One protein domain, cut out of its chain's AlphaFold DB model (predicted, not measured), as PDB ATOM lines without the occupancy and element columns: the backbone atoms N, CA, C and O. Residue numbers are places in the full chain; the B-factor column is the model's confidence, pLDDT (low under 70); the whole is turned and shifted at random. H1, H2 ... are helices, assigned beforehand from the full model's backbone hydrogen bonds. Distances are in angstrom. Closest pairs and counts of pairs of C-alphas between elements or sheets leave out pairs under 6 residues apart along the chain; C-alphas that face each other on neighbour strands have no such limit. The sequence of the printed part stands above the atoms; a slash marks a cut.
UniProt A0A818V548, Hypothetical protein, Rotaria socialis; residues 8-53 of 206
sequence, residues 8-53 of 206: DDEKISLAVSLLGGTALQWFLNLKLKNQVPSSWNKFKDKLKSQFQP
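What this domain is: This is residues 8 to 53 of the 206 residues of the protein "Hypothetical protein" of Rotaria socialis (UniProt A0A818V548). Helices H2 and H1 make a V, joined at its point by a tight link, and H3 lies over one face of this V, starting beside the first residues of H1. The short link from H2 to H3 leaves the open end of the V, and residues 29 to 34 stick out there. The printed part has 46 residues with three named helices, in the order H1, H2, H3 along the chain, and no named strand; the class is all helix. The whole is compact, with a radius of gyration of the C-alphas of 9.9 A, and rounded, spanning 25 by 21 by 18 A.

Where its parts are: H2, residues 21 to 32, measures 17.0 A from first to last C-alpha, starting at C-alpha 21 at (54.690, 33.076, -27.640). H3, residues 40 to 51, also has 12 residues; its first and last C-alphas are 16.4 A apart, and C-alpha 51 is at (51.716, 22.494, -21.561). H1, residues 8 to 17, is 14.4 A long, and C-alpha 8 is at (38.375, 35.008, -11.207).

How they stand to each other: H2 touches no helix. It is close to H1 but not clearly touching, with 2 pairs of C-alphas within 8 A; the closest C-alphas are those of Val 16 and Leu 24, 7.0 A apart. The lines of H1 and H2 stand at a steep tilt of 43 degrees, and the two run opposite ways. H2 and H3 are near each other, their closest C-alphas 8.2 A apart. H3 touches H1 with residues 40 to 43 alone, and the closest C-alphas of the two are those of Asp 8 and Trp 40, 5.4 A apart. H1 and H3 run the same way at a shallow tilt of 34 degrees, only just short of steep. In H1, H2 and H3 every pair of backbone O of residue i and N of residue i+4 is within hydrogen-bond range.

The domain as a whole: The two C-alphas farthest apart are those of Glu 10 and Pro 53, at 27.6 A. The printed part runs from residue 8 to residue 53 and has no cut. The link from H1 to H2 is tight, with 3 residues between them, and the link from H2 to H3 is short, with 7 residues; there is no long link. Residues 29 to 34, of which 29 to 32 belong to H2, stand free. The mean pLDDT of the printed part is 94.2, and no printed residue is under 70.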
ATOM      1  N   ASP A   8      37.670  36.011 -10.395       90.81
ATOM      2  CA  ASP A   8      38.375  35.008 -11.207       90.81
ATOM      3  C   ASP A   8      38.674  35.501 -12.635       90.81
ATOM      4  O   ASP A   8      39.757  35.223 -13.149       90.81
ATOM      5  N   ASP A   9      37.797  36.314 -13.225       89.56
ATOM      6  CA  ASP A   9      38.012  36.933 -14.539       89.56
ATOM      7  C   ASP A   9      39.226  37.873 -14.562       89.56
ATOM      8  O   ASP A   9      40.023  37.848 -15.504       89.56
ATOM      9  N   GLU A  10      39.424  38.661 -13.501       93.25
ATOM     10  CA  GLU A  10      40.587  39.544 -13.369       93.25
ATOM     11  C   GLU A  10      41.878  38.726 -13.238       93.25
ATOM     12  O   GLU A  10      42.887  39.061 -13.861       93.25
ATOM     13  N   LYS A  11      41.846  37.610 -12.490       93.88
ATOM     14  CA  LYS A  11      42.997  36.693 -12.376       93.88
ATOM     15  C   LYS A  11      43.354  36.079 -13.722       93.88
ATOM     16  O   LYS A  11      44.532  36.004 -14.059       93.88
ATOM     17  N   ILE A  12      42.350  35.645 -14.488       94.88
ATOM     18  CA  ILE A  12      42.560  35.077 -15.823       94.88
ATOM     19  C   ILE A  12      43.138  36.144 -16.751       94.88
ATOM     20  O   ILE A  12      44.134  35.881 -17.419       94.88
ATOM     21  N   SER A  13      42.583  37.359 -16.754       94.25
ATOM     22  CA  SER A  13      43.101  38.460 -17.572       94.25
ATOM     23  C   SER A  13      44.555  38.802 -17.233       94.25
ATOM     24  O   SER A  13      45.365  38.994 -18.139       94.25
ATOM     25  N   LEU A  14      44.903  38.838 -15.942       95.44
ATOM     26  CA  LEU A  14      46.272  39.072 -15.483       95.44
ATOM     27  C   LEU A  14      47.211  37.923 -15.868       95.44
ATOM     28  O   LEU A  14      48.335  38.156 -16.290       95.44
ATOM     29  N   ALA A  15      46.769  36.672 -15.748       95.75
ATOM     30  CA  ALA A  15      47.586  35.536 -16.154       95.75
ATOM     31  C   ALA A  15      47.867  35.559 -17.660       95.75
ATOM     32  O   ALA A  15      48.988  35.293 -18.080       95.75
ATOM     33  N   VAL A  16      46.869  35.924 -18.466       96.12
ATOM     34  CA  VAL A  16      46.985  36.010 -19.926       96.12
ATOM     35  C   VAL A  16      47.946  37.113 -20.358       96.12
ATOM     36  O   VAL A  16      48.658  36.912 -21.337       96.12
ATOM     37  N   SER A  17      48.021  38.241 -19.642       97.00
ATOM     38  CA  SER A  17      48.992  39.296 -19.969       97.00
ATOM     39  C   SER A  17      50.444  38.880 -19.714       97.00
ATOM     40  O   SER A  17      51.352  39.462 -20.301       97.00
ATOM     41  N   LEU A  18      50.662  37.860 -18.878       97.25
ATOM     42  CA  LEU A  18      51.976  37.262 -18.632       97.25
ATOM     43  C   LEU A  18      52.321  36.145 -19.630       97.25
ATOM     44  O   LEU A  18      53.469  35.703 -19.672       97.25
ATOM     45  N   LEU A  19      51.358  35.666 -20.426       96.56
ATOM     46  CA  LEU A  19      51.615  34.641 -21.436       96.56
ATOM     47  C   LEU A  19      52.282  35.259 -22.668       96.56
ATOM     48  O   LEU A  19      51.794  36.230 -23.242       96.56
ATOM     49  N   GLY A  20      53.367  34.635 -23.121       96.31
ATOM     50  CA  GLY A  20      54.051  34.965 -24.371       96.31
ATOM     51  C   GLY A  20      54.054  33.799 -25.363       96.31
ATOM     52  O   GLY A  20      53.745  32.658 -25.014       96.31
ATOM     53  N   GLY A  21      54.418  34.088 -26.614       96.12
ATOM     54  CA  GLY A  21      54.690  33.076 -27.640       96.12
ATOM     55  C   GLY A  21      53.531  32.107 -27.906       96.12
ATOM     56  O   GLY A  21      52.380  32.515 -28.081       96.12
ATOM     57  N   THR A  22      53.841  30.810 -27.937       96.12
ATOM     58  CA  THR A  22      52.884  29.726 -28.227       96.12
ATOM     59  C   THR A  22      51.768  29.616 -27.187       96.12
ATOM     60  O   THR A  22      50.639  29.266 -27.535       96.12
ATOM     61  N   ALA A  23      52.035  29.975 -25.926       96.62
ATOM     62  CA  ALA A  23      51.028  29.970 -24.865       96.62
ATOM     63  C   ALA A  23      49.947  31.034 -25.077       96.62
ATOM     64  O   ALA A  23      48.756  30.758 -24.911       96.62
ATOM     65  N   LEU A  24      50.343  32.228 -25.522       96.69
ATOM     66  CA  LEU A  24      49.394  33.283 -25.866       96.69
ATOM     67  C   LEU A  24      48.551  32.896 -27.089       96.69
ATOM     68  O   LEU A  24      47.329  33.039 -27.061       96.69
ATOM     69  N   GLN A  25      49.178  32.345 -28.134       97.06
ATOM     70  CA  GLN A  25      48.467  31.867 -29.328       97.06
ATOM     71  C   GLN A  25      47.430  30.787 -28.991       97.06
ATOM     72  O   GLN A  25      46.296  30.846 -29.466       97.06
ATOM     73  N   TRP A  26      47.782  29.833 -28.125       96.19
ATOM     74  CA  TRP A  26      46.843  28.831 -27.623       96.19
ATOM     75  C   TRP A  26      45.629  29.469 -26.933       96.19
ATOM     76  O   TRP A  26      44.489  29.091 -27.213       96.19
ATOM     77  N   PHE A  27      45.844  30.478 -26.084       96.12
ATOM     78  CA  PHE A  27      44.744  31.158 -25.402       96.12
ATOM     79  C   PHE A  27      43.846  31.950 -26.367       96.12
ATOM     80  O   PHE A  27      42.620  31.918 -26.243       96.12
ATOM     81  N   LEU A  28      44.428  32.618 -27.368       95.75
ATOM     82  CA  LEU A  28      43.659  33.289 -28.423       95.75
ATOM     83  C   LEU A  28      42.800  32.290 -29.209       95.75
ATOM     84  O   LEU A  28      41.624  32.553 -29.457       95.75
ATOM     85  N   ASN A  29      43.335  31.103 -29.504       96.44
ATOM     86  CA  ASN A  29      42.576  30.033 -30.147       96.44
ATOM     87  C   ASN A  29      41.407  29.535 -29.281       96.44
ATOM     88  O   ASN A  29      40.342  29.219 -29.812       96.44
ATOM     89  N   LEU A  30      41.556  29.500 -27.952       94.44
ATOM     90  CA  LEU A  30      40.444  29.192 -27.045       94.44
ATOM     91  C   LEU A  30      39.355  30.269 -27.067       94.44
ATOM     92  O   LEU A  30      38.170  29.926 -27.044       94.44
ATOM     93  N   LYS A  31      39.746  31.549 -27.139       93.69
ATOM     94  CA  LYS A  31      38.814  32.675 -27.301       93.69
ATOM     95  C   LYS A  31      38.024  32.565 -28.600       93.69
ATOM     96  O   LYS A  31      36.803  32.644 -28.555       93.69
ATOM     97  N   LEU A  32      38.691  32.297 -29.724       95.06
ATOM     98  CA  LEU A  32      38.036  32.113 -31.027       95.06
ATOM     99  C   LEU A  32      37.024  30.958 -31.020       95.06
ATOM    100  O   LEU A  32      35.981  31.037 -31.659       95.06
ATOM    101  N   LYS A  33      37.308  29.896 -30.260       94.31
ATOM    102  CA  LYS A  33      36.413  28.740 -30.098       94.31
ATOM    103  C   LYS A  33      35.306  28.953 -29.059       94.31
ATOM    104  O   LYS A  33      34.533  28.029 -28.826       94.31
ATOM    105  N   ASN A  34      35.234  30.119 -28.410       92.19
ATOM    106  CA  ASN A  34      34.328  30.400 -27.290       92.19
ATOM    107  C   ASN A  34      34.444  29.387 -26.129       92.19
ATOM    108  O   ASN A  34      33.479  29.122 -25.419       92.19
ATOM    109  N   GLN A  35      35.635  28.813 -25.910       91.56
ATOM    110  CA  GLN A  35      35.895  27.822 -24.852       91.56
ATOM    111  C   GLN A  35      36.680  28.402 -23.668       91.56
ATOM    112  O   GLN A  35      37.412  27.675 -22.974       91.56
ATOM    113  N   VAL A  36      36.554  29.714 -23.450       90.50
ATOM    114  CA  VAL A  36      37.238  30.416 -22.365       90.50
ATOM    115  C   VAL A  36      36.688  29.913 -21.027       90.50
ATOM    116  O   VAL A  36      35.480  29.971 -20.797       90.50
ATOM    117  N   PRO A  37      37.538  29.371 -20.146       91.00
ATOM    118  CA  PRO A  37      37.104  28.927 -18.830       91.00
ATOM    119  C   PRO A  37      36.691  30.128 -17.970       91.00
ATOM    120  O   PRO A  37      37.447  31.083 -17.853       91.00
ATOM    121  N   SER A  38      35.520  30.050 -17.335       91.00
ATOM    122  CA  SER A  38      34.979  31.091 -16.442       91.00
ATOM    123  C   SER A  38      35.471  31.003 -14.992       91.00
ATOM    124  O   SER A  38      35.108  31.821 -14.158       91.00
ATOM    125  N   SER A  39      36.264  29.983 -14.656       94.69
ATOM    126  CA  SER A  39      36.823  29.797 -13.316       94.69
ATOM    127  C   SER A  39      38.327  29.620 -13.398       94.69
ATOM    128  O   SER A  39      38.837  28.910 -14.273       94.69
ATOM    129  N   TRP A  40      39.032  30.204 -12.428       94.56
ATOM    130  CA  TRP A  40      40.486  30.133 -12.334       94.56
ATOM    131  C   TRP A  40      41.010  28.690 -12.264       94.56
ATOM    132  O   TRP A  40      42.052  28.375 -12.838       94.56
ATOM    133  N   ASN A  41      40.284  27.784 -11.602       95.12
ATOM    134  CA  ASN A  41      40.691  26.378 -11.507       95.12
ATOM    135  C   ASN A  41      40.641  25.683 -12.873       95.12
ATOM    136  O   ASN A  41      41.644  25.124 -13.301       95.12
ATOM    137  N   LYS A  42      39.543  25.855 -13.621       95.06
ATOM    138  CA  LYS A  42      39.412  25.312 -14.982       95.06
ATOM    139  C   LYS A  42      40.473  25.870 -15.932       95.06
ATOM    140  O   LYS A  42      40.951  25.152 -16.806       95.06
ATOM    141  N   PHE A  43      40.841  27.143 -15.771       95.81
ATOM    142  CA  PHE A  43      41.933  27.750 -16.531       95.81
ATOM    143  C   PHE A  43      43.276  27.075 -16.233       95.81
ATOM    144  O   PHE A  43      43.955  26.654 -17.167       95.81
ATOM    145  N   LYS A  44      43.625  26.909 -14.949       95.69
ATOM    146  CA  LYS A  44      44.854  26.212 -14.535       95.69
ATOM    147  C   LYS A  44      44.906  24.781 -15.056       95.69
ATOM    148  O   LYS A  44      45.953  24.370 -15.543       95.69
ATOM    149  N   ASP A  45      43.805  24.044 -14.969       93.81
ATOM    150  CA  ASP A  45      43.769  22.640 -15.380       93.81
ATOM    151  C   ASP A  45      43.948  22.502 -16.895       93.81
ATOM    152  O   ASP A  45      44.762  21.697 -17.343       93.81
ATOM    153  N   LYS A  46      43.295  23.362 -17.694       94.25
ATOM    154  CA  LYS A  46      43.518  23.422 -19.150       94.25
ATOM    155  C   LYS A  46      44.948  23.825 -19.505       94.25
ATOM    156  O   LYS A  46      45.528  23.254 -20.422       94.25
ATOM    157  N   LEU A  47      45.508  24.804 -18.793       94.75
ATOM    158  CA  LEU A  47      46.879  25.260 -19.016       94.75
ATOM    159  C   LEU A  47      47.876  24.132 -18.725       94.75
ATOM    160  O   LEU A  47      48.744  23.852 -19.545       94.75
ATOM    161  N   LYS A  48      47.716  23.444 -17.588       93.12
ATOM    162  CA  LYS A  48      48.524  22.272 -17.240       93.12
ATOM    163  C   LYS A  48      48.354  21.175 -18.278       93.12
ATOM    164  O   LYS A  48      49.344  20.747 -18.839       93.12
ATOM    165  N   SER A  49      47.130  20.788 -18.613       90.31
ATOM    166  CA  SER A  49      46.883  19.731 -19.598       90.31
ATOM    167  C   SER A  49      47.495  20.023 -20.973       90.31
ATOM    168  O   SER A  49      47.911  19.086 -21.643       90.31
ATOM    169  N   GLN A  50      47.561  21.290 -21.396       93.62
ATOM    170  CA  GLN A  50      48.141  21.655 -22.688       93.62
ATOM    171  C   GLN A  50      49.675  21.680 -22.681       93.62
ATOM    172  O   GLN A  50      50.297  21.307 -23.673       93.62
ATOM    173  N   PHE A  51      50.277  22.204 -21.610       94.06
ATOM    174  CA  PHE A  51      51.716  22.494 -21.561       94.06
ATOM    175  C   PHE A  51      52.516  21.501 -20.720       94.06
ATOM    176  O   PHE A  51      53.744  21.518 -20.764       94.06
ATOM    177  N   GLN A  52      51.850  20.642 -19.957       89.44
ATOM    178  CA  GLN A  52      52.497  19.559 -19.243       89.44
ATOM    179  C   GLN A  52      52.780  18.436 -20.247       89.44
ATOM    180  O   GLN A  52      51.844  17.913 -20.853       89.44
ATOM    181  N   PRO A  53      54.054  18.066 -20.455       85.75
ATOM    182  CA  PRO A  53      54.371  16.942 -21.315       85.75
ATOM    183  C   PRO A  53      53.766  15.663 -20.729       85.75
ATOM    184  O   PRO A  53      53.706  15.505 -19.506       85.75
TER     185      PRO A  53